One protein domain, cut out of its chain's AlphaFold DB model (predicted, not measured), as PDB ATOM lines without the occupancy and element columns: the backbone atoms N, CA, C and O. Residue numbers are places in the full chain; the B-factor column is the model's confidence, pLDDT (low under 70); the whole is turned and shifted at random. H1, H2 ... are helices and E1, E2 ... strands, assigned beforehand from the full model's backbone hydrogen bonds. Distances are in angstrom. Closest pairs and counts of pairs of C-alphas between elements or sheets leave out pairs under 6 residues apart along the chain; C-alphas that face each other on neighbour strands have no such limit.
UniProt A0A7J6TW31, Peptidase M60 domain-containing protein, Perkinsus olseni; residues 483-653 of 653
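AT A GLANCE: This is residues 483 to 653 of the 653 residues of the protein "Peptidase M60 domain-containing protein" of Perkinsus olseni (UniProt A0A7J6TW31). A rounded body of helices, most of those that touch crossing at large angles: the long helix H2 runs along one side, and H4, near the middle, stands nearly at right angles to it with one end packed on it. On the far side of H4 and H7 from H2, the helices H5, H6 and H8 form a row with H6 in its middle, while the short H9 packs on the later part of H2; H1 with the link after it lies at one end of the longest axis and H3 at the other. The printed part has 171 residues with nine named helices and one named strand, in the order H1 to H8, E1, H9, and its class is mostly helix. It is compact, with a radius of gyration of the C-alphas of 15.4 A, and spans 44 by 36 by 28 A.

HOW THE PARTS SIT: H1, residues 492 to 506, touches H4, residues 563 to 577, with residues 493 to 498 alone; the closest C-alphas, those of Val 494 and Pro 563, are 4.8 A apart, and the two run the same way at a steep tilt of 49 degrees. H2, residues 518 to 537, is the hub, touching three helices. It is about perpendicular to H4, at 85 degrees, and touches it with residues 519 to 527 alone, closest at the C-alphas of Gly 523 and Trp 564, 4.4 A. With residues 531 to 535 alone it touches H7, residues 617 to 623, and H9, residues 646 to 652. The closest C-alphas are those of Ile 531 and Val 622, 6.9 A, and of Ala 532 and Lys 651, 6.7 A. H9 runs the same way as H2 at a shallow tilt of 27 degrees. H3, residues 542 to 548, is close to H7 but not clearly touching it, with the C-alphas of Ala 548 and Arg 621 closest at 6.5 A. H5, residues 579 to 592, touches H6, residues 601 to 612, closest at the C-alphas of Val 585 and Arg 607, 6.1 A, opposite ways at a steep tilt of 54 degrees. H6 touches H8, residues 629 to 635, closest at the C-alphas of Thr 606 and Met 632, 5.2 A. H7 and H8 form a helical hairpin and only just touch, with 3 pairs of C-alphas within 8 A. E1, residues 638 to 642, pairs with no named strand. Among the helices that are apart are H2 and H5. The helix packing is mostly crossed, with 1 of 7 touching pairs at a shallow tilt. Each O i to N i+4 pair is within hydrogen-bond range in H2, H3, H5, H6, H7, H8 and H9, against 6 of 11 in H1 and 8 of 11 in H4.

IN THESE COORDINATES: H1 begins at C-alpha 492, at (16.589, 1.303, -34.761), and measures 22.4 A from first to last C-alpha. H2, Glu 518 to Ser 537, is the longest helix, 28.8 A. After the seven residues of H3, H4 measures 21.5 A, H5 20.3 A and H6 16.6 A, from Pro 601 to Cys 612. H7, H8, E1 and H9 are shorter; H9 ends at C-alpha 652, at (6.498, 22.756, -18.315).

THE WHOLE: The two C-alphas farthest apart, those of Ile 508 and Asn 550, are 44.7 A apart. The printed part has no cut and ends at the chain's last residue, 653. The links H1 to H2 and H3 to H4 are long; the latter is residues 549 to 562. The mean pLDDT of the printed part is 83.5, and residues 512 to 516, 537 to 557 and 595 to 596 are under 70.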
ATOM      1  N   ARG A 483      16.358  -6.348 -30.652       86.44
ATOM      2  CA  ARG A 483      15.178  -7.137 -31.037       86.44
ATOM      3  C   ARG A 483      14.109  -6.251 -31.637       86.44
ATOM      4  O   ARG A 483      13.815  -5.165 -31.131       86.44
ATOM      5  N   ARG A 484      13.450  -6.791 -32.659       86.88
ATOM      6  CA  ARG A 484      12.309  -6.171 -33.327       86.88
ATOM      7  C   ARG A 484      11.171  -5.869 -32.355       86.88
ATOM      8  O   ARG A 484      10.659  -4.759 -32.380       86.88
ATOM      9  N   ARG A 485      10.850  -6.786 -31.434       88.94
ATOM     10  CA  ARG A 485       9.702  -6.676 -30.512       88.94
ATOM     11  C   ARG A 485       9.612  -5.385 -29.684       88.94
ATOM     12  O   ARG A 485       8.512  -4.993 -29.281       88.94
ATOM     13  N   TRP A 486      10.742  -4.744 -29.404       89.69
ATOM     14  CA  TRP A 486      10.821  -3.498 -28.634       89.69
ATOM     15  C   TRP A 486      11.531  -2.359 -29.378       89.69
ATOM     16  O   TRP A 486      11.708  -1.274 -28.830       89.69
ATOM     17  N   THR A 487      11.880  -2.566 -30.647       91.12
ATOM     18  CA  THR A 487      12.480  -1.544 -31.513       91.12
ATOM     19  C   THR A 487      11.429  -1.060 -32.507       91.12
ATOM     20  O   THR A 487      11.334  -1.547 -33.630       91.12
ATOM     21  N   TYR A 488      10.581  -0.131 -32.062       89.06
ATOM     22  CA  TYR A 488       9.533   0.468 -32.896       89.06
ATOM     23  C   TYR A 488      10.091   1.516 -33.877       89.06
ATOM     24  O   TYR A 488      11.287   1.812 -33.884       89.06
ATOM     25  N   LYS A 489       9.215   2.053 -34.741       83.31
ATOM     26  CA  LYS A 489       9.557   3.015 -35.805       83.31
ATOM     27  C   LYS A 489      10.519   4.104 -35.302       83.31
ATOM     28  O   LYS A 489      10.340   4.632 -34.204       83.31
ATOM     29  N   SER A 490      11.535   4.401 -36.113       83.12
ATOM     30  CA  SER A 490      12.577   5.411 -35.858       83.12
ATOM     31  C   SER A 490      13.486   5.134 -34.650       83.12
ATOM     32  O   SER A 490      14.359   5.939 -34.349       83.12
ATOM     33  N   CYS A 491      13.346   3.981 -33.979       90.06
ATOM     34  CA  CYS A 491      14.164   3.625 -32.816       90.06
ATOM     35  C   CYS A 491      15.297   2.630 -33.111       90.06
ATOM     36  O   CYS A 491      16.020   2.285 -32.181       90.06
ATOM     37  N   GLY A 492      15.488   2.198 -34.366       90.69
ATOM     38  CA  GLY A 492      16.589   1.303 -34.761       90.69
ATOM     39  C   GLY A 492      17.959   1.847 -34.350       90.69
ATOM     40  O   GLY A 492      18.703   1.186 -33.640       90.69
ATOM     41  N   GLU A 493      18.218   3.113 -34.651       93.06
ATOM     42  CA  GLU A 493      19.451   3.812 -34.261       93.06
ATOM     43  C   GLU A 493      19.436   4.307 -32.804       93.06
ATOM     44  O   GLU A 493      20.445   4.757 -32.269       93.06
ATOM     45  N   VAL A 494      18.289   4.235 -32.124       93.44
ATOM     46  CA  VAL A 494      18.133   4.709 -30.741       93.44
ATOM     47  C   VAL A 494      18.407   3.586 -29.749       93.44
ATOM     48  O   VAL A 494      19.238   3.734 -28.857       93.44
ATOM     49  N   THR A 495      17.713   2.454 -29.873       94.62
ATOM     50  CA  THR A 495      17.810   1.380 -28.876       94.62
ATOM     51  C   THR A 495      19.119   0.607 -28.994       94.62
ATOM     52  O   THR A 495      19.604   0.098 -27.986       94.62
ATOM     53  N   VAL A 496      19.752   0.586 -30.173       94.69
ATOM     54  CA  VAL A 496      21.110   0.047 -30.353       94.69
ATOM     55  C   VAL A 496      22.136   0.798 -29.496       94.69
ATOM     56  O   VAL A 496      23.009   0.190 -28.878       94.69
ATOM     57  N   ASN A 497      21.967   2.115 -29.340       94.94
ATOM     58  CA  ASN A 497      22.867   2.946 -28.547       94.94
ATOM     59  C   ASN A 497      22.805   2.642 -27.040       94.94
ATOM     60  O   ASN A 497      23.718   3.027 -26.310       94.94
ATOM     61  N   LEU A 498      21.792   1.907 -26.561       95.19
ATOM     62  CA  LEU A 498      21.780   1.389 -25.189       95.19
ATOM     63  C   LEU A 498      22.924   0.394 -24.962       95.19
ATOM     64  O   LEU A 498      23.556   0.430 -23.909       95.19
ATOM     65  N   PHE A 499      23.232  -0.448 -25.951       95.50
ATOM     66  CA  PHE A 499      24.321  -1.423 -25.875       95.50
ATOM     67  C   PHE A 499      25.694  -0.746 -25.913       95.50
ATOM     68  O   PHE A 499      26.568  -1.055 -25.091       95.50
ATOM     69  N   SER A 500      25.856   0.235 -26.808       94.38
ATOM     70  CA  SER A 500      27.068   1.054 -26.904       94.38
ATOM     71  C   SER A 500      27.329   1.802 -25.604       94.38
ATOM     72  O   SER A 500      28.413   1.689 -25.030       94.38
ATOM     73  N   MET A 501      26.315   2.505 -25.088       93.38
ATOM     74  CA  MET A 501      26.418   3.261 -23.842       93.38
ATOM     75  C   MET A 501      26.729   2.350 -22.653       93.38
ATOM     76  O   MET A 501      27.604   2.674 -21.849       93.38
ATOM     77  N   TYR A 502      26.070   1.190 -22.561       94.00
ATOM     78  CA  TYR A 502      26.327   0.221 -21.499       94.00
ATOM     79  C   TYR A 502      27.786  -0.247 -21.513       94.00
ATOM     80  O   TYR A 502      28.449  -0.213 -20.479       94.00
ATOM     81  N   SER A 503      28.328  -0.586 -22.684       92.88
ATOM     82  CA  SER A 503      29.726  -1.020 -22.823       92.88
ATOM     83  C   SER A 503      30.729   0.098 -22.540       92.88
ATOM     84  O   SER A 503      31.739  -0.133 -21.872       92.88
ATOM     85  N   MET A 504      30.437   1.334 -22.950       89.50
ATOM     86  CA  MET A 504      31.251   2.501 -22.587       89.50
ATOM     87  C   MET A 504      31.314   2.708 -21.069       89.50
ATOM     88  O   MET A 504      32.338   3.120 -20.527       89.50
ATOM     89  N   MET A 505      30.244   2.389 -20.345       88.69
ATOM     90  CA  MET A 505      30.245   2.480 -18.889       88.69
ATOM     91  C   MET A 505      30.944   1.295 -18.219       88.69
ATOM     92  O   MET A 505      31.783   1.494 -17.344       88.69
ATOM     93  N   THR A 506      30.614   0.064 -18.606       90.06
ATOM     94  CA  THR A 506      31.053  -1.149 -17.894       90.06
ATOM     95  C   THR A 506      32.456  -1.606 -18.281       90.06
ATOM     96  O   THR A 506      33.157  -2.203 -17.460       90.06
ATOM     97  N   ILE A 507      32.885  -1.339 -19.516       89.56
ATOM     98  CA  ILE A 507      34.193  -1.770 -20.021       89.56
ATOM     99  C   ILE A 507      35.226  -0.660 -19.884       89.56
ATOM    100  O   ILE A 507      36.319  -0.924 -19.378       89.56
ATOM    101  N   ILE A 508      34.864   0.559 -20.290       86.31
ATOM    102  CA  ILE A 508      35.772   1.716 -20.298       86.31
ATOM    103  C   ILE A 508      35.737   2.482 -18.968       86.31
ATOM    104  O   ILE A 508      36.719   3.116 -18.592       86.31
ATOM    105  N   GLY A 509      34.638   2.412 -18.211       84.38
ATOM    106  CA  GLY A 509      34.512   3.105 -16.923       84.38
ATOM    107  C   GLY A 509      34.036   4.555 -17.034       84.38
ATOM    108  O   GLY A 509      34.252   5.346 -16.110       84.38
ATOM    109  N   ARG A 510      33.390   4.930 -18.147       81.44
ATOM    110  CA  ARG A 510      32.708   6.228 -18.264       81.44
ATOM    111  C   ARG A 510      31.570   6.315 -17.236       81.44
ATOM    112  O   ARG A 510      30.920   5.314 -16.936       81.44
ATOM    113  N   LYS A 511      31.339   7.501 -16.668       71.62
ATOM    114  CA  LYS A 511      30.386   7.706 -15.565       71.62
ATOM    115  C   LYS A 511      29.065   8.315 -16.031       71.62
ATOM    116  O   LYS A 511      28.991   8.948 -17.077       71.62
ATOM    117  N   ILE A 512      28.049   8.124 -15.190       60.28
ATOM    118  CA  ILE A 512      26.788   8.869 -15.193       60.28
ATOM    119  C   ILE A 512      26.875   9.950 -14.083       60.28
ATOM    120  O   ILE A 512      27.378   9.621 -13.003       60.28
ATOM    121  N   PRO A 513      26.436  11.211 -14.310       54.84
ATOM    122  CA  PRO A 513      25.556  11.646 -15.391       54.84
ATOM    123  C   PRO A 513      26.248  11.668 -16.747       54.84
ATOM    124  O   PRO A 513      27.382  12.113 -16.885       54.84
ATOM    125  N   THR A 514      25.522  11.171 -17.736       55.31
ATOM    126  CA  THR A 514      25.896  10.867 -19.128       55.31
ATOM    127  C   THR A 514      26.518  12.014 -19.946       55.31
ATOM    128  O   THR A 514      26.888  11.817 -21.102       55.31
ATOM    129  N   ARG A 515      26.703  13.207 -19.366       56.47
ATOM    130  CA  ARG A 515      27.237  14.406 -20.038       56.47
ATOM    131  C   ARG A 515      28.763  14.432 -20.191       56.47
ATOM    132  O   ARG A 515      29.275  15.314 -20.876       56.47
ATOM    133  N   ASP A 516      29.475  13.462 -19.618       60.38
ATOM    134  CA  ASP A 516      30.908  13.240 -19.879       60.38
ATOM    135  C   ASP A 516      31.163  12.577 -21.250       60.38
ATOM    136  O   ASP A 516      32.312  12.440 -21.679       60.38
ATOM    137  N   MET A 517      30.102  12.147 -21.942       76.62
ATOM    138  CA  MET A 517      30.147  11.658 -23.318       76.62
ATOM    139  C   MET A 517      29.612  12.749 -24.247       76.62
ATOM    140  O   MET A 517      28.442  13.116 -24.164       76.62
ATOM    141  N   GLU A 518      30.464  13.260 -25.138       80.88
ATOM    142  CA  GLU A 518      30.155  14.418 -25.988       80.88
ATOM    143  C   GLU A 518      28.860  14.240 -26.791       80.88
ATOM    144  O   GLU A 518      27.962  15.065 -26.665       80.88
ATOM    145  N   ASN A 519      28.700  13.112 -27.488       82.06
ATOM    146  CA  ASN A 519      27.499  12.836 -28.285       82.06
ATOM    147  C   ASN A 519      26.209  12.782 -27.446       82.06
ATOM    148  O   ASN A 519      25.151  13.212 -27.898       82.06
ATOM    149  N   VAL A 520      26.274  12.259 -26.214       84.31
ATOM    150  CA  VAL A 520      25.100  12.177 -25.327       84.31
ATOM    151  C   VAL A 520      24.771  13.551 -24.744       84.31
ATOM    152  O   VAL A 520      23.601  13.914 -24.638       84.31
ATOM    153  N   ARG A 521      25.794  14.355 -24.425       85.81
ATOM    154  CA  ARG A 521      25.625  15.753 -24.012       85.81
ATOM    155  C   ARG A 521      24.974  16.585 -25.118       85.81
ATOM    156  O   ARG A 521      24.000  17.278 -24.843       85.81
ATOM    157  N   GLU A 522      25.484  16.500 -26.344       85.81
ATOM    158  CA  GLU A 522      24.913  17.188 -27.509       85.81
ATOM    159  C   GLU A 522      23.483  16.714 -27.789       85.81
ATOM    160  O   GLU A 522      22.580  17.534 -27.953       85.81
ATOM    161  N   GLY A 523      23.243  15.400 -27.711       88.12
ATOM    162  CA  GLY A 523      21.904  14.817 -27.792       88.12
ATOM    163  C   GLY A 523      20.927  15.400 -26.775       88.12
ATOM    164  O   GLY A 523      19.791  15.710 -27.129       88.12
ATOM    165  N   HIS A 524      21.374  15.614 -25.535       89.31
ATOM    166  CA  HIS A 524      20.561  16.242 -24.497       89.31
ATOM    167  C   HIS A 524      20.283  17.724 -24.798       89.31
ATOM    168  O   HIS A 524      19.171  18.205 -24.571       89.31
ATOM    169  N   GLU A 525      21.264  18.481 -25.298       89.75
ATOM    170  CA  GLU A 525      21.064  19.885 -25.693       89.75
ATOM    171  C   GLU A 525      20.036  20.013 -26.828       89.75
ATOM    172  O   GLU A 525      19.189  20.912 -26.808       89.75
ATOM    173  N   ASP A 526      20.057  19.090 -27.788       90.19
ATOM    174  CA  ASP A 526      19.076  19.040 -28.873       90.19
ATOM    175  C   ASP A 526      17.711  18.525 -28.407       90.19
ATOM    176  O   ASP A 526      16.678  19.070 -28.807       90.19
ATOM    177  N   ALA A 527      17.680  17.560 -27.486       90.19
ATOM    178  CA  ALA A 527      16.451  17.109 -26.844       90.19
ATOM    179  C   ALA A 527      15.754  18.242 -26.079       90.19
ATOM    180  O   ALA A 527      14.530  18.372 -26.142       90.19
ATOM    181  N   GLU A 528      16.507  19.113 -25.400       90.88
ATOM    182  CA  GLU A 528      15.934  20.287 -24.736       90.88
ATOM    183  C   GLU A 528      15.235  21.231 -25.720       90.88
ATOM    184  O   GLU A 528      14.164  21.761 -25.401       90.88
ATOM    185  N   LYS A 529      15.823  21.446 -26.905       88.75
ATOM    186  CA  LYS A 529      15.215  22.263 -27.968       88.75
ATOM    187  C   LYS A 529      13.948  21.594 -28.492       88.75
ATOM    188  O   LYS A 529      12.901  22.240 -28.511       88.75
ATOM    189  N   PHE A 530      14.030  20.303 -28.817       87.19
ATOM    190  CA  PHE A 530      12.906  19.493 -29.292       87.19
ATOM    191  C   PHE A 530      11.714  19.553 -28.325       87.19
ATOM    192  O   PHE A 530      10.600  19.914 -28.711       87.19
ATOM    193  N   ILE A 531      11.948  19.294 -27.035       86.50
ATOM    194  CA  ILE A 531      10.900  19.348 -26.010       86.50
ATOM    195  C   ILE A 531      10.348  20.769 -25.842       86.50
ATOM    196  O   ILE A 531       9.134  20.943 -25.730       86.50
ATOM    197  N   ALA A 532      11.189  21.806 -25.856       84.44
ATOM    198  CA  ALA A 532      10.723  23.188 -25.729       84.44
ATOM    199  C   ALA A 532       9.848  23.636 -26.915       84.44
ATOM    200  O   ALA A 532       8.853  24.342 -26.721       84.44
ATOM    201  N   GLU A 533      10.204  23.244 -28.137       81.25
ATOM    202  CA  GLU A 533       9.419  23.520 -29.343       81.25
ATOM    203  C   GLU A 533       8.077  22.809 -29.312       81.25
ATOM    204  O   GLU A 533       7.047  23.439 -29.561       81.25
ATOM    205  N   ARG A 534       8.072  21.545 -28.894       77.50
ATOM    206  CA  ARG A 534       6.843  20.786 -28.702       77.50
ATOM    207  C   ARG A 534       5.937  21.399 -27.641       77.50
ATOM    208  O   ARG A 534       4.737  21.555 -27.857       77.50
ATOM    209  N   ILE A 535       6.510  21.807 -26.506       75.38
ATOM    210  CA  ILE A 535       5.744  22.462 -25.443       75.38
ATOM    211  C   ILE A 535       5.091  23.755 -25.959       75.38
ATOM    212  O   ILE A 535       3.975  24.114 -25.573       75.38
ATOM    213  N   ARG A 536       5.784  24.463 -26.856       73.44
ATOM    214  CA  ARG A 536       5.283  25.684 -27.491       73.44
ATOM    215  C   ARG A 536       4.176  25.399 -28.511       73.44
ATOM    216  O   ARG A 536       3.214  26.165 -28.533       73.44
ATOM    217  N   SER A 537       4.302  24.355 -29.330       68.88
ATOM    218  CA  SER A 537       3.348  24.032 -30.403       68.88
ATOM    219  C   SER A 537       2.047  23.407 -29.889       68.88
ATOM    220  O   SER A 537       0.978  23.751 -30.388       68.88
ATOM    221  N   GLU A 538       2.108  22.565 -28.853       64.31
ATOM    222  CA  GLU A 538       0.929  21.937 -28.227       64.31
ATOM    223  C   GLU A 538       0.258  22.832 -27.154       64.31
ATOM    224  O   GLU A 538      -0.824  22.520 -26.653       64.31
ATOM    225  N   GLY A 539       0.867  23.980 -26.827       55.88
ATOM    226  CA  GLY A 539       0.400  24.952 -25.837       55.88
ATOM    227  C   GLY A 539       0.922  24.674 -24.418       55.88
ATOM    228  O   GLY A 539       0.860  23.558 -23.908       55.88
ATOM    229  N   ARG A 540       1.420  25.718 -23.736       51.66
ATOM    230  CA  ARG A 540       2.094  25.592 -22.426       51.66
ATOM    231  C   ARG A 540       1.227  24.905 -21.365       51.66
ATOM    232  O   ARG A 540       0.047  25.234 -21.217       51.66
ATOM    233  N   GLY A 541       1.858  24.039 -20.567       52.97
ATOM    234  CA  GLY A 541       1.387  23.536 -19.271       52.97
ATOM    235  C   GLY A 541       0.014  22.865 -19.304       52.97
ATOM    236  O   GLY A 541      -0.088  21.645 -19.388       52.97
ATOM    237  N   ARG A 542      -1.060  23.662 -19.244       46.00
ATOM    238  CA  ARG A 542      -2.453  23.200 -19.176       46.00
ATOM    239  C   ARG A 542      -2.955  22.582 -20.474       46.00
ATOM    240  O   ARG A 542      -3.750  21.657 -20.385       46.00
ATOM    241  N   ALA A 543      -2.506  23.068 -21.635       50.84
ATOM    242  CA  ALA A 543      -2.949  22.553 -22.931       50.84
ATOM    243  C   ALA A 543      -2.327  21.186 -23.238       50.84
ATOM    244  O   ALA A 543      -3.064  20.299 -23.636       50.84
ATOM    245  N   ILE A 544      -1.048  20.964 -22.916       52.78
ATOM    246  CA  ILE A 544      -0.413  19.631 -22.956       52.78
ATOM    247  C   ILE A 544      -0.950  18.714 -21.866       52.78
ATOM    248  O   ILE A 544      -1.203  17.554 -22.150       52.78
ATOM    249  N   TYR A 545      -1.221  19.205 -20.651       49.50
ATOM    250  CA  TYR A 545      -1.930  18.404 -19.645       49.50
ATOM    251  C   TYR A 545      -3.335  18.002 -20.127       49.50
ATOM    252  O   TYR A 545      -3.726  16.848 -19.972       49.50
ATOM    253  N   SER A 546      -4.095  18.908 -20.754       48.00
ATOM    254  CA  SER A 546      -5.428  18.611 -21.304       48.00
ATOM    255  C   SER A 546      -5.386  17.825 -22.619       48.00
ATOM    256  O   SER A 546      -6.305  17.067 -22.900       48.00
ATOM    257  N   ALA A 547      -4.320  17.962 -23.408       47.09
ATOM    258  CA  ALA A 547      -4.073  17.217 -24.639       47.09
ATOM    259  C   ALA A 547      -3.479  15.834 -24.352       47.09
ATOM    260  O   ALA A 547      -3.727  14.912 -25.111       47.09
ATOM    261  N   ALA A 548      -2.796  15.641 -23.223       45.00
ATOM    262  CA  ALA A 548      -2.481  14.325 -22.673       45.00
ATOM    263  C   ALA A 548      -3.761  13.592 -22.240       45.00
ATOM    264  O   ALA A 548      -3.860  12.380 -22.384       45.00
ATOM    265  N   HIS A 549      -4.788  14.331 -21.802       44.28
ATOM    266  CA  HIS A 549      -6.141  13.786 -21.647       44.28
ATOM    267  C   HIS A 549      -6.886  13.638 -22.990       44.28
ATOM    268  O   HIS A 549      -7.927  12.980 -23.034       44.28
ATOM    269  N   ASN A 550      -6.368  14.212 -24.083       48.56
ATOM    270  CA  ASN A 550      -6.909  14.072 -25.431       48.56
ATOM    271  C   ASN A 550      -6.234  12.871 -26.120       48.56
ATOM    272  O   ASN A 550      -5.106  12.921 -26.599       48.56
ATOM    273  N   ARG A 551      -6.952  11.749 -26.118       51.75
ATOM    274  CA  ARG A 551      -6.443  10.375 -26.295       51.75
ATOM    275  C   ARG A 551      -6.040   9.998 -27.729       51.75
ATOM    276  O   ARG A 551      -5.949   8.812 -28.036       51.75
ATOM    277  N   SER A 552      -5.839  10.971 -28.615       48.97
ATOM    278  CA  SER A 552      -5.389  10.705 -29.984       48.97
ATOM    279  C   SER A 552      -3.880  10.418 -30.001       48.97
ATOM    280  O   SER A 552      -3.114  11.211 -29.431       48.97
ATOM    281  N   PRO A 553      -3.441   9.319 -30.648       51.22
ATOM    282  CA  PRO A 553      -2.026   9.003 -30.816       51.22
ATOM    283  C   PRO A 553      -1.291  10.141 -31.524       51.22
ATOM    284  O   PRO A 553      -1.826  10.731 -32.463       51.22
ATOM    285  N   ILE A 554      -0.066  10.435 -31.091       56.69
ATOM    286  CA  ILE A 554       0.840  11.299 -31.853       56.69
ATOM    287  C   ILE A 554       1.632  10.394 -32.786       56.69
ATOM    288  O   ILE A 554       2.361   9.534 -32.303       56.69
ATOM    289  N   THR A 555       1.465  10.541 -34.096       54.38
ATOM    290  CA  THR A 555       2.008   9.576 -35.068       54.38
ATOM    291  C   THR A 555       3.321  10.005 -35.717       54.38
ATOM    292  O   THR A 555       4.042   9.138 -36.208       54.38
ATOM    293  N   ASP A 556       3.666  11.298 -35.668       64.25
ATOM    294  CA  ASP A 556       4.707  11.857 -36.550       64.25
ATOM    295  C   ASP A 556       5.939  12.381 -35.785       64.25
ATOM    296  O   ASP A 556       6.990  12.609 -36.369       64.25
ATOM    297  N   ALA A 557       5.859  12.522 -34.457       68.44
ATOM    298  CA  ALA A 557       6.914  13.159 -33.658       68.44
ATOM    299  C   ALA A 557       8.244  12.386 -33.614       68.44
ATOM    300  O   ALA A 557       9.274  12.963 -33.274       68.44
ATOM    301  N   LEU A 558       8.218  11.086 -33.919       76.38
ATOM    302  CA  LEU A 558       9.421  10.254 -33.974       76.38
ATOM    303  C   LEU A 558      10.220  10.456 -35.270       76.38
ATOM    304  O   LEU A 558      11.373  10.042 -35.327       76.38
ATOM    305  N   ASP A 559       9.628  11.057 -36.305       75.56
ATOM    306  CA  ASP A 559      10.313  11.291 -37.583       75.56
ATOM    307  C   ASP A 559      11.299  12.472 -37.490       75.56
ATOM    308  O   ASP A 559      12.252  12.538 -38.262       75.56
ATOM    309  N   ASP A 560      11.128  13.342 -36.487       75.50
ATOM    310  CA  ASP A 560      12.032  14.457 -36.178       75.50
ATOM    311  C   ASP A 560      13.181  14.060 -35.228       75.50
ATOM    312  O   ASP A 560      14.026  14.887 -34.876       75.50
ATOM    313  N   TRP A 561      13.221  12.808 -34.759       84.75
ATOM    314  CA  TRP A 561      14.261  12.362 -33.835       84.75
ATOM    315  C   TRP A 561      15.586  12.127 -34.553       84.75
ATOM    316  O   TRP A 561      15.679  11.332 -35.486       84.75
ATOM    317  N   SER A 562      16.654  12.722 -34.019       89.12
ATOM    318  CA  SER A 562      17.984  12.147 -34.198       89.12
ATOM    319  C   SER A 562      18.166  10.953 -33.244       89.12
ATOM    320  O   SER A 562      17.516  10.902 -32.189       89.12
ATOM    321  N   PRO A 563      19.084  10.013 -33.543       90.88
ATOM    322  CA  PRO A 563      19.405   8.907 -32.640       90.88
ATOM    323  C   PRO A 563      19.769   9.371 -31.221       90.88
ATOM    324  O   PRO A 563      19.376   8.747 -30.237       90.88
ATOM    325  N   TRP A 564      20.470  10.503 -31.113       91.31
ATOM    326  CA  TRP A 564      20.920  11.088 -29.847       91.31
ATOM    327  C   TRP A 564      19.785  11.749 -29.052       91.31
ATOM    328  O   TRP A 564      19.726  11.611 -27.828       91.31
ATOM    329  N   VAL A 565      18.841  12.405 -29.739       90.81
ATOM    330  CA  VAL A 565      17.617  12.932 -29.111       90.81
ATOM    331  C   VAL A 565      16.789  11.779 -28.546       90.81
ATOM    332  O   VAL A 565      16.428  11.803 -27.371       90.81
ATOM    333  N   GLY A 566      16.559  10.730 -29.340       92.00
ATOM    334  CA  GLY A 566      15.832   9.544 -28.883       92.00
ATOM    335  C   GLY A 566      16.537   8.810 -27.738       92.00
ATOM    336  O   GLY A 566      15.880   8.332 -26.814       92.00
ATOM    337  N   LEU A 567      17.874   8.749 -27.752       93.69
ATOM    338  CA  LEU A 567      18.655   8.128 -26.677       93.69
ATOM    339  C   LEU A 567      18.484   8.882 -25.352       93.69
ATOM    340  O   LEU A 567      18.408   8.242 -24.305       93.69
ATOM    341  N   THR A 568      18.359  10.213 -25.391       92.75
ATOM    342  CA  THR A 568      18.172  11.053 -24.192       92.75
ATOM    343  C   THR A 568      16.941  10.631 -23.380       92.75
ATOM    344  O   THR A 568      16.981  10.619 -22.152       92.75
ATOM    345  N   MET A 569      15.877  10.176 -24.049       92.69
ATOM    346  CA  MET A 569      14.694   9.640 -23.373       92.69
ATOM    347  C   MET A 569      15.026   8.410 -22.504       92.69
ATOM    348  O   MET A 569      14.529   8.237 -21.393       92.69
ATOM    349  N   TYR A 570      15.891   7.521 -22.988       94.25
ATOM    350  CA  TYR A 570      16.332   6.379 -22.190       94.25
ATOM    351  C   TYR A 570      17.336   6.784 -21.115       94.25
ATOM    352  O   TYR A 570      17.314   6.222 -20.021       94.25
ATOM    353  N   VAL A 571      18.184   7.774 -21.400       93.19
ATOM    354  CA  VAL A 571      19.126   8.341 -20.432       93.19
ATOM    355  C   VAL A 571      18.390   8.840 -19.191       93.19
ATOM    356  O   VAL A 571      18.740   8.398 -18.105       93.19
ATOM    357  N   ASP A 572      17.329   9.645 -19.315       92.94
ATOM    358  CA  ASP A 572      16.574  10.142 -18.146       92.94
ATOM    359  C   ASP A 572      16.100   9.001 -17.224       92.94
ATOM    360  O   ASP A 572      16.164   9.088 -15.991       92.94
ATOM    361  N   VAL A 573      15.612   7.918 -17.840       94.38
ATOM    362  CA  VAL A 573      15.131   6.719 -17.148       94.38
ATOM    363  C   VAL A 573      16.290   6.011 -16.441       94.38
ATOM    364  O   VAL A 573      16.161   5.639 -15.275       94.38
ATOM    365  N   ILE A 574      17.432   5.858 -17.111       93.06
ATOM    366  CA  ILE A 574      18.628   5.204 -16.562       93.06
ATOM    367  C   ILE A 574      19.242   6.030 -15.429       93.06
ATOM    368  O   ILE A 574      19.608   5.465 -14.402       93.06
ATOM    369  N   GLU A 575      19.338   7.352 -15.572       90.38
ATOM    370  CA  GLU A 575      19.898   8.232 -14.539       90.38
ATOM    371  C   GLU A 575      19.048   8.232 -13.266       90.38
ATOM    372  O   GLU A 575      19.584   8.316 -12.161       90.38
ATOM    373  N   THR A 576      17.729   8.095 -13.409       93.00
ATOM    374  CA  THR A 576      16.802   8.123 -12.271       93.00
ATOM    375  C   THR A 576      16.628   6.762 -11.608       93.00
ATOM    376  O   THR A 576      16.613   6.668 -10.381       93.00
ATOM    377  N   PHE A 577      16.449   5.706 -12.404       94.88
ATOM    378  CA  PHE A 577      16.038   4.386 -11.915       94.88
ATOM    379  C   PHE A 577      17.128   3.315 -12.046       94.88
ATOM    380  O   PHE A 577      16.968   2.212 -11.522       94.88
ATOM    381  N   GLY A 578      18.238   3.629 -12.712       92.69
ATOM    382  CA  GLY A 578      19.359   2.722 -12.929       92.69
ATOM    383  C   GLY A 578      19.146   1.726 -14.072       92.69
ATOM    384  O   GLY A 578      18.033   1.453 -14.524       92.69
ATOM    385  N   TRP A 579      20.251   1.125 -14.520       93.38
ATOM    386  CA  TRP A 579      20.255   0.100 -15.569       93.38
ATOM    387  C   TRP A 579      19.445  -1.151 -15.211       93.38
ATOM    388  O   TRP A 579      18.895  -1.801 -16.099       93.38
ATOM    389  N   ASP A 580      19.331  -1.478 -13.922       94.62
ATOM    390  CA  ASP A 580      18.578  -2.642 -13.435       94.62
ATOM    391  C   ASP A 580      17.116  -2.610 -13.861       94.62
ATOM    392  O   ASP A 580      16.545  -3.658 -14.168       94.62
ATOM    393  N   LEU A 581      16.530  -1.413 -13.950       95.75
ATOM    394  CA  LEU A 581      15.182  -1.230 -14.460       95.75
ATOM    395  C   LEU A 581      15.059  -1.773 -15.891       95.75
ATOM    396  O   LEU A 581      14.230  -2.647 -16.151       95.75
ATOM    397  N   LEU A 582      15.901  -1.287 -16.809       94.19
ATOM    398  CA  LEU A 582      15.866  -1.699 -18.214       94.19
ATOM    399  C   LEU A 582      16.248  -3.171 -18.380       94.19
ATOM    400  O   LEU A 582      15.586  -3.881 -19.132       94.19
ATOM    401  N   ARG A 583      17.237  -3.668 -17.624       94.31
ATOM    402  CA  ARG A 583      17.590  -5.099 -17.620       94.31
ATOM    403  C   ARG A 583      16.408  -5.973 -17.201       94.31
ATOM    404  O   ARG A 583      16.160  -7.007 -17.812       94.31
ATOM    405  N   ASN A 584      15.632  -5.568 -16.198       93.44
ATOM    406  CA  ASN A 584      14.441  -6.315 -15.785       93.44
ATOM    407  C   ASN A 584      13.358  -6.335 -16.875       93.44
ATOM    408  O   ASN A 584      12.727  -7.374 -17.081       93.44
ATOM    409  N   VAL A 585      13.176  -5.225 -17.598       94.25
ATOM    410  CA  VAL A 585      12.261  -5.157 -18.749       94.25
ATOM    411  C   VAL A 585      12.750  -6.057 -19.884       94.25
ATOM    412  O   VAL A 585      11.984  -6.900 -20.345       94.25
ATOM    413  N   LEU A 586      14.019  -5.966 -20.286       92.12
ATOM    414  CA  LEU A 586      14.591  -6.806 -21.346       92.12
ATOM    415  C   LEU A 586      14.513  -8.294 -20.992       92.12
ATOM    416  O   LEU A 586      14.037  -9.095 -21.792       92.12
ATOM    417  N   ARG A 587      14.831  -8.661 -19.746       90.69
ATOM    418  CA  ARG A 587      14.671 -10.034 -19.246       90.69
ATOM    419  C   ARG A 587      13.227 -10.529 -19.319       90.69
ATOM    420  O   ARG A 587      13.012 -11.725 -19.484       90.69
ATOM    421  N   SER A 588      12.234  -9.652 -19.157       90.94
ATOM    422  CA  SER A 588      10.828 -10.047 -19.321       90.94
ATOM    423  C   SER A 588      10.510 -10.417 -20.770       90.94
ATOM    424  O   SER A 588       9.840 -11.416 -20.991       90.94
ATOM    425  N   TYR A 589      11.058  -9.689 -21.748       88.50
ATOM    426  CA  TYR A 589      10.926 -10.052 -23.160       88.50
ATOM    427  C   TYR A 589      11.657 -11.355 -23.486       88.50
ATOM    428  O   TYR A 589      11.104 -12.197 -24.187       88.50
ATOM    429  N   GLU A 590      12.857 -11.556 -22.931       83.31
ATOM    430  CA  GLU A 590      13.601 -12.803 -23.147       83.31
ATOM    431  C   GLU A 590      12.873 -14.030 -22.555       83.31
ATOM    432  O   GLU A 590      12.953 -15.136 -23.084       83.31
ATOM    433  N   LYS A 591      12.099 -13.846 -21.477       85.56
ATOM    434  CA  LYS A 591      11.247 -14.908 -20.914       85.56
ATOM    435  C   LYS A 591      10.018 -15.215 -21.764       85.56
ATOM    436  O   LYS A 591       9.601 -16.369 -21.803       85.56
ATOM    437  N   ASP A 592       9.434 -14.202 -22.397       84.88
ATOM    438  CA  ASP A 592       8.214 -14.362 -23.189       84.88
ATOM    439  C   ASP A 592       8.487 -15.062 -24.527       84.88
ATOM    440  O   ASP A 592       7.614 -15.747 -25.054       84.88
ATOM    441  N   GLY A 593       9.701 -14.925 -25.070       79.00
ATOM    442  CA  GLY A 593      10.104 -15.616 -26.295       79.00
ATOM    443  C   GLY A 593       9.486 -15.051 -27.582       79.00
ATOM    444  O   GLY A 593       9.525 -15.707 -28.619       79.00
ATOM    445  N   THR A 594       8.894 -13.856 -27.538       74.06
ATOM    446  CA  THR A 594       8.061 -13.273 -28.610       74.06
ATOM    447  C   THR A 594       8.830 -12.312 -29.524       74.06
ATOM    448  O   THR A 594       8.387 -11.199 -29.803       74.06
ATOM    449  N   TYR A 595      10.039 -12.679 -29.935       68.94
ATOM    450  CA  TYR A 595      11.016 -11.729 -30.484       68.94
ATOM    451  C   TYR A 595      10.720 -11.226 -31.899       68.94
ATOM    452  O   TYR A 595      11.072 -10.088 -32.222       68.94
ATOM    453  N   ASP A 596      10.053 -12.057 -32.703       69.25
ATOM    454  CA  ASP A 596       9.748 -11.783 -34.113       69.25
ATOM    455  C   ASP A 596       8.435 -11.016 -34.315       69.25
ATOM    456  O   ASP A 596       8.138 -10.553 -35.423       69.25
ATOM    457  N   GLU A 597       7.636 -10.861 -33.254       83.25
ATOM    458  CA  GLU A 597       6.389 -10.110 -33.355       83.25
ATOM    459  C   GLU A 597       6.659  -8.628 -33.636       83.25
ATOM    460  O   GLU A 597       7.732  -8.082 -33.353       83.25
ATOM    461  N   GLU A 598       5.644  -7.966 -34.191       88.00
ATOM    462  CA  GLU A 598       5.689  -6.529 -34.431       88.00
ATOM    463  C   GLU A 598       5.999  -5.760 -33.136       88.00
ATOM    464  O   GLU A 598       5.510  -6.118 -32.053       88.00
ATOM    465  N   PRO A 599       6.795  -4.685 -33.223       89.75
ATOM    466  CA  PRO A 599       7.032  -3.832 -32.079       89.75
ATOM    467  C   PRO A 599       5.729  -3.215 -31.559       89.75
ATOM    468  O   PRO A 599       4.931  -2.684 -32.328       89.75
ATOM    469  N   ASP A 600       5.561  -3.207 -30.234       90.94
ATOM    470  CA  ASP A 600       4.471  -2.489 -29.561       90.94
ATOM    471  C   ASP A 600       5.071  -1.490 -28.556       90.94
ATOM    472  O   ASP A 600       5.485  -1.898 -27.462       90.94
ATOM    473  N   PRO A 601       5.137  -0.187 -28.897       91.69
ATOM    474  CA  PRO A 601       5.641   0.841 -27.989       91.69
ATOM    475  C   PRO A 601       4.804   0.953 -26.708       91.69
ATOM    476  O   PRO A 601       5.353   1.278 -25.654       91.69
ATOM    477  N   THR A 602       3.498   0.665 -26.762       92.81
ATOM    478  CA  THR A 602       2.636   0.693 -25.572       92.81
ATOM    479  C   THR A 602       3.048  -0.400 -24.604       92.81
ATOM    480  O   THR A 602       3.179  -0.140 -23.411       92.81
ATOM    481  N   GLU A 603       3.283  -1.612 -25.104       93.56
ATOM    482  CA  GLU A 603       3.752  -2.730 -24.283       93.56
ATOM    483  C   GLU A 603       5.110  -2.430 -23.643       93.56
ATOM    484  O   GLU A 603       5.262  -2.590 -22.430       93.56
ATOM    485  N   TRP A 604       6.067  -1.928 -24.431       94.75
ATOM    486  CA  TRP A 604       7.399  -1.568 -23.939       94.75
ATOM    487  C   TRP A 604       7.315  -0.580 -22.773       94.75
ATOM    488  O   TRP A 604       7.777  -0.868 -21.666       94.75
ATOM    489  N   TRP A 605       6.653   0.558 -22.982       95.50
ATOM    490  CA  TRP A 605       6.556   1.594 -21.958       95.50
ATOM    491  C   TRP A 605       5.671   1.189 -20.780       95.50
ATOM    492  O   TRP A 605       5.952   1.596 -19.653       95.50
ATOM    493  N   THR A 606       4.670   0.330 -20.984       96.25
ATOM    494  CA  THR A 606       3.883  -0.261 -19.888       96.25
ATOM    495  C   THR A 606       4.764  -1.121 -18.983       96.25
ATOM    496  O   THR A 606       4.667  -1.016 -17.759       96.25
ATOM    497  N   ARG A 607       5.677  -1.921 -19.549       95.75
ATOM    498  CA  ARG A 607       6.642  -2.713 -18.768       95.75
ATOM    499  C   ARG A 607       7.636  -1.835 -18.022       95.75
ATOM    500  O   ARG A 607       7.866  -2.088 -16.842       95.75
ATOM    501  N   VAL A 608       8.168  -0.793 -18.663       97.12
ATOM    502  CA  VAL A 608       9.066   0.181 -18.009       97.12
ATOM    503  C   VAL A 608       8.353   0.873 -16.842       97.12
ATOM    504  O   VAL A 608       8.871   0.889 -15.729       97.12
ATOM    505  N   SER A 609       7.131   1.357 -17.072       97.31
ATOM    506  CA  SER A 609       6.255   2.000 -16.079       97.31
ATOM    507  C   SER A 609       5.966   1.082 -14.887       97.31
ATOM    508  O   SER A 609       6.144   1.456 -13.726       97.31
ATOM    509  N   ARG A 610       5.606  -0.180 -15.153       96.31
ATOM    510  CA  ARG A 610       5.389  -1.187 -14.106       96.31
ATOM    511  C   ARG A 610       6.664  -1.465 -13.313       96.31
ATOM    512  O   ARG A 610       6.606  -1.572 -12.092       96.31
ATOM    513  N   ALA A 611       7.804  -1.576 -13.994       96.06
ATOM    514  CA  ALA A 611       9.080  -1.888 -13.365       96.06
ATOM    515  C   ALA A 611       9.589  -0.749 -12.461       96.06
ATOM    516  O   ALA A 611      10.210  -1.036 -11.439       96.06
ATOM    517  N   CYS A 612       9.311   0.522 -12.789       96.19
ATOM    518  CA  CYS A 612       9.720   1.665 -11.960       96.19
ATOM    519  C   CYS A 612       8.664   2.064 -10.917       96.19
ATOM    520  O   CYS A 612       8.935   2.888 -10.045       96.19
ATOM    521  N   GLY A 613       7.456   1.494 -10.999       95.94
ATOM    522  CA  GLY A 613       6.342   1.762 -10.087       95.94
ATOM    523  C   GLY A 613       5.673   3.128 -10.276       95.94
ATOM    524  O   GLY A 613       4.753   3.458  -9.525       95.94
ATOM    525  N   LYS A 614       6.091   3.913 -11.274       96.31
ATOM    526  CA  LYS A 614       5.587   5.262 -11.570       96.31
ATOM    527  C   LYS A 614       4.745   5.264 -12.836       96.31
ATOM    528  O   LYS A 614       4.996   4.481 -13.745       96.31
ATOM    529  N   GLY A 615       3.792   6.183 -12.928       95.00
ATOM    530  CA  GLY A 615       3.130   6.477 -14.195       95.00
ATOM    531  C   GLY A 615       4.102   7.177 -15.150       95.00
ATOM    532  O   GLY A 615       4.758   8.141 -14.759       95.00
ATOM    533  N   LEU A 616       4.203   6.706 -16.395       94.44
ATOM    534  CA  LEU A 616       5.053   7.318 -17.435       94.44
ATOM    535  C   LEU A 616       4.246   7.852 -18.630       94.44
ATOM    536  O   LEU A 616       4.822   8.259 -19.634       94.44
ATOM    537  N   SER A 617       2.917   7.888 -18.533       87.38
ATOM    538  CA  SER A 617       2.025   8.335 -19.609       87.38
ATOM    539  C   SER A 617       2.321   9.781 -20.024       87.38
ATOM    540  O   SER A 617       2.431  10.082 -21.214       87.38
ATOM    541  N   MET A 618       2.552  10.670 -19.048       84.19
ATOM    542  CA  MET A 618       2.961  12.057 -19.315       84.19
ATOM    543  C   MET A 618       4.355  12.145 -19.939       84.19
ATOM    544  O   MET A 618       4.566  12.943 -20.850       84.19
ATOM    545  N   TYR A 619       5.291  11.314 -19.480       91.38
ATOM    546  CA  TYR A 619       6.649  11.271 -20.016       91.38
ATOM    547  C   TYR A 619       6.647  10.864 -21.496       91.38
ATOM    548  O   TYR A 619       7.127  11.611 -22.348       91.38
ATOM    549  N   CYS A 620       5.994   9.750 -21.826       90.06
ATOM    550  CA  CYS A 620       5.839   9.279 -23.202       90.06
ATOM    551  C   CYS A 620       5.121  10.298 -24.096       90.06
ATOM    552  O   CYS A 620       5.487  10.453 -25.260       90.06
ATOM    553  N   ARG A 621       4.127  11.027 -23.566       82.38
ATOM    554  CA  ARG A 621       3.409  12.077 -24.308       82.38
ATOM    555  C   ARG A 621       4.321  13.247 -24.672       82.38
ATOM    556  O   ARG A 621       4.295  13.680 -25.818       82.38
ATOM    557  N   VAL A 622       5.127  13.728 -23.723       83.88
ATOM    558  CA  VAL A 622       6.090  14.823 -23.944       83.88
ATOM    559  C   VAL A 622       7.121  14.436 -25.009       83.88
ATOM    560  O   VAL A 622       7.457  15.242 -25.874       83.88
ATOM    561  N   TRP A 623       7.555  13.178 -25.014       87.94
ATOM    562  CA  TRP A 623       8.449  12.643 -26.041       87.94
ATOM    563  C   TRP A 623       7.748  12.297 -27.359       87.94
ATOM    564  O   TRP A 623       8.382  12.258 -28.410       87.94
ATOM    565  N   GLY A 624       6.425  12.149 -27.358       83.56
ATOM    566  CA  GLY A 624       5.645  11.841 -28.555       83.56
ATOM    567  C   GLY A 624       5.668  10.391 -28.965       83.56
ATOM    568  O   GLY A 624       5.489  10.094 -30.142       83.56
ATOM    569  N   VAL A 625       5.895   9.501 -28.007       87.81
ATOM    570  CA  VAL A 625       5.848   8.069 -28.260       87.81
ATOM    571  C   VAL A 625       4.393   7.666 -28.559       87.81
ATOM    572  O   VAL A 625       3.496   8.028 -27.789       87.81
ATOM    573  N   PRO A 626       4.127   6.918 -29.646       85.00
ATOM    574  CA  PRO A 626       2.777   6.534 -30.052       85.00
ATOM    575  C   PRO A 626       2.246   5.385 -29.183       85.00
ATOM    576  O   PRO A 626       2.255   4.227 -29.590       85.00
ATOM    577  N   ILE A 627       1.793   5.702 -27.971       86.38
ATOM    578  CA  ILE A 627       1.253   4.730 -27.009       86.38
ATOM    579  C   ILE A 627      -0.266   4.863 -26.818       86.38
ATOM    580  O   ILE A 627      -0.822   5.961 -26.909       86.38
ATOM    581  N   ASP A 628      -0.938   3.762 -26.468       87.88
ATOM    582  CA  ASP A 628      -2.284   3.814 -25.880       87.88
ATOM    583  C   ASP A 628      -2.183   4.178 -24.392       87.88
ATOM    584  O   ASP A 628      -1.893   3.344 -23.528       87.88
ATOM    585  N   LEU A 629      -2.462   5.450 -24.098       83.81
ATOM    586  CA  LEU A 629      -2.439   6.004 -22.744       83.81
ATOM    587  C   LEU A 629      -3.399   5.270 -21.790       83.81
ATOM    588  O   LEU A 629      -3.068   5.087 -20.623       83.81
ATOM    589  N   ASN A 630      -4.555   4.782 -22.264       83.19
ATOM    590  CA  ASN A 630      -5.509   4.081 -21.393       83.19
ATOM    591  C   ASN A 630      -5.012   2.688 -21.019       83.19
ATOM    592  O   ASN A 630      -5.262   2.218 -19.909       83.19
ATOM    593  N   LYS A 631      -4.366   1.991 -21.958       88.38
ATOM    594  CA  LYS A 631      -3.712   0.715 -21.651       88.38
ATOM    595  C   LYS A 631      -2.610   0.954 -20.622       88.38
ATOM    596  O   LYS A 631      -2.601   0.297 -19.586       88.38
ATOM    597  N   MET A 632      -1.768   1.957 -20.853       88.62
ATOM    598  CA  MET A 632      -0.643   2.265 -19.975       88.62
ATOM    599  C   MET A 632      -1.064   2.675 -18.555       88.62
ATOM    600  O   MET A 632      -0.488   2.171 -17.596       88.62
ATOM    601  N   ASP A 633      -2.090   3.514 -18.399       87.75
ATOM    602  CA  ASP A 633      -2.596   3.918 -17.076       87.75
ATOM    603  C   ASP A 633      -3.266   2.761 -16.315       87.75
ATOM    604  O   ASP A 633      -3.284   2.758 -15.085       87.75
ATOM    605  N   ARG A 634      -3.830   1.772 -17.028       91.19
ATOM    606  CA  ARG A 634      -4.460   0.589 -16.415       91.19
ATOM    607  C   ARG A 634      -3.461  -0.501 -16.041       91.19
ATOM    608  O   ARG A 634      -3.679  -1.196 -15.055       91.19
ATOM    609  N   GLU A 635      -2.423  -0.693 -16.850       94.44
ATOM    610  CA  GLU A 635      -1.536  -1.864 -16.770       94.44
ATOM    611  C   GLU A 635      -0.105  -1.532 -16.312       94.44
ATOM    612  O   GLU A 635       0.665  -2.450 -15.998       94.44
ATOM    613  N   GLY A 636       0.267  -0.249 -16.304       93.25
ATOM    614  CA  GLY A 636       1.585   0.250 -15.915       93.25
ATOM    615  C   GLY A 636       1.767   0.419 -14.402       93.25
ATOM    616  O   GLY A 636       1.110  -0.237 -13.594       93.25
ATOM    617  N   GLY A 637       2.710   1.283 -14.019       93.25
ATOM    618  CA  GLY A 637       2.918   1.731 -12.641       93.25
ATOM    619  C   GLY A 637       1.796   2.654 -12.152       93.25
ATOM    620  O   GLY A 637       0.781   2.822 -12.818       93.25
ATOM    621  N   ASN A 638       1.960   3.265 -10.974       93.31
ATOM    622  CA  ASN A 638       0.895   4.056 -10.349       93.31
ATOM    623  C   ASN A 638       0.507   5.289 -11.202       93.31
ATOM    624  O   ASN A 638       1.281   6.247 -11.255       93.31
ATOM    625  N   PRO A 639      -0.701   5.340 -11.803       87.88
ATOM    626  CA  PRO A 639      -1.088   6.435 -12.693       87.88
ATOM    627  C   PRO A 639      -1.290   7.767 -11.956       87.88
ATOM    628  O   PRO A 639      -1.220   8.826 -12.579       87.88
ATOM    629  N   ASN A 640      -1.489   7.737 -10.634       88.69
ATOM    630  CA  ASN A 640      -1.618   8.938  -9.802       88.69
ATOM    631  C   ASN A 640      -0.260   9.535  -9.392       88.69
ATOM    632  O   ASN A 640      -0.217  10.595  -8.772       88.69
ATOM    633  N   ASP A 641       0.840   8.859  -9.720       92.31
ATOM    634  CA  ASP A 641       2.212   9.240  -9.385       92.31
ATOM    635  C   ASP A 641       3.036   9.282 -10.679       92.31
ATOM    636  O   ASP A 641       3.850   8.401 -10.969       92.31
ATOM    637  N   GLN A 642       2.728  10.282 -11.514       91.12
ATOM    638  CA  GLN A 642       3.383  10.495 -12.804       91.12
ATOM    639  C   GLN A 642       4.807  11.014 -12.598       91.12
ATOM    640  O   GLN A 642       5.020  12.016 -11.913       91.12
ATOM    641  N   TRP A 643       5.777  10.365 -13.235       94.94
ATOM    642  CA  TRP A 643       7.170  10.786 -13.197       94.94
ATOM    643  C   TRP A 643       7.556  11.600 -14.437       94.94
ATOM    644  O   TRP A 643       7.174  11.283 -15.562       94.94
ATOM    645  N   LEU A 644       8.358  12.638 -14.203       92.81
ATOM    646  CA  LEU A 644       9.059  13.431 -15.208       92.81
ATOM    647  C   LEU A 644      10.441  13.801 -14.646       92.81
ATOM    648  O   LEU A 644      10.524  14.115 -13.455       92.81
ATOM    649  N   PRO A 645      11.507  13.843 -15.459       92.88
ATOM    650  CA  PRO A 645      12.802  14.346 -15.016       92.88
ATOM    651  C   PRO A 645      12.729  15.850 -14.716       92.88
ATOM    652  O   PRO A 645      11.938  16.591 -15.310       92.88
ATOM    653  N   ALA A 646      13.569  16.317 -13.787       91.25
ATOM    654  CA  ALA A 646      13.517  17.687 -13.269       91.25
ATOM    655  C   ALA A 646      13.633  18.759 -14.369       91.25
ATOM    656  O   ALA A 646      12.953  19.783 -14.307       91.25
ATOM    657  N   TRP A 647      14.450  18.516 -15.397       90.00
ATOM    658  CA  TRP A 647      14.642  19.462 -16.496       90.00
ATOM    659  C   TRP A 647      13.386  19.605 -17.372       90.00
ATOM    660  O   TRP A 647      13.068  20.717 -17.788       90.00
ATOM    661  N   ILE A 648      12.606  18.535 -17.581       89.62
ATOM    662  CA  ILE A 648      11.309  18.616 -18.276       89.62
ATOM    663  C   ILE A 648      10.291  19.359 -17.408       89.62
ATOM    664  O   ILE A 648       9.579  20.227 -17.912       89.62
ATOM    665  N   GLN A 649      10.242  19.073 -16.101       88.00
ATOM    666  CA  GLN A 649       9.336  19.773 -15.178       88.00
ATOM    667  C   GLN A 649       9.556  21.292 -15.213       88.00
ATOM    668  O   GLN A 649       8.591  22.052 -15.249       88.00
ATOM    669  N   GLN A 650      10.815  21.735 -15.268       86.94
ATOM    670  CA  GLN A 650      11.173  23.153 -15.373       86.94
ATOM    671  C   GLN A 650      10.708  23.816 -16.674       86.94
ATOM    672  O   GLN A 650      10.390  24.997 -16.649       86.94
ATOM    673  N   LYS A 651      10.667  23.092 -17.801       82.00
ATOM    674  CA  LYS A 651      10.171  23.638 -19.081       82.00
ATOM    675  C   LYS A 651       8.639  23.675 -19.154       82.00
ATOM    676  O   LYS A 651       8.090  24.401 -19.980       82.00
ATOM    677  N   LEU A 652       7.961  22.837 -18.364       75.19
ATOM    678  CA  LEU A 652       6.498  22.756 -18.315       75.19
ATOM    679  C   LEU A 652       5.863  23.822 -17.413       75.19
ATOM    680  O   LEU A 652       4.708  24.188 -17.656       75.19
ATOM    681  N   MET A 653       6.593  24.270 -16.386       70.12
ATOM    682  CA  MET A 653       6.258  25.437 -15.557       70.12
ATOM    683  C   MET A 653       6.456  26.734 -16.345       70.12
ATOM    684  O   MET A 653       5.581  27.623 -16.216       70.12
TER     685      MET A 653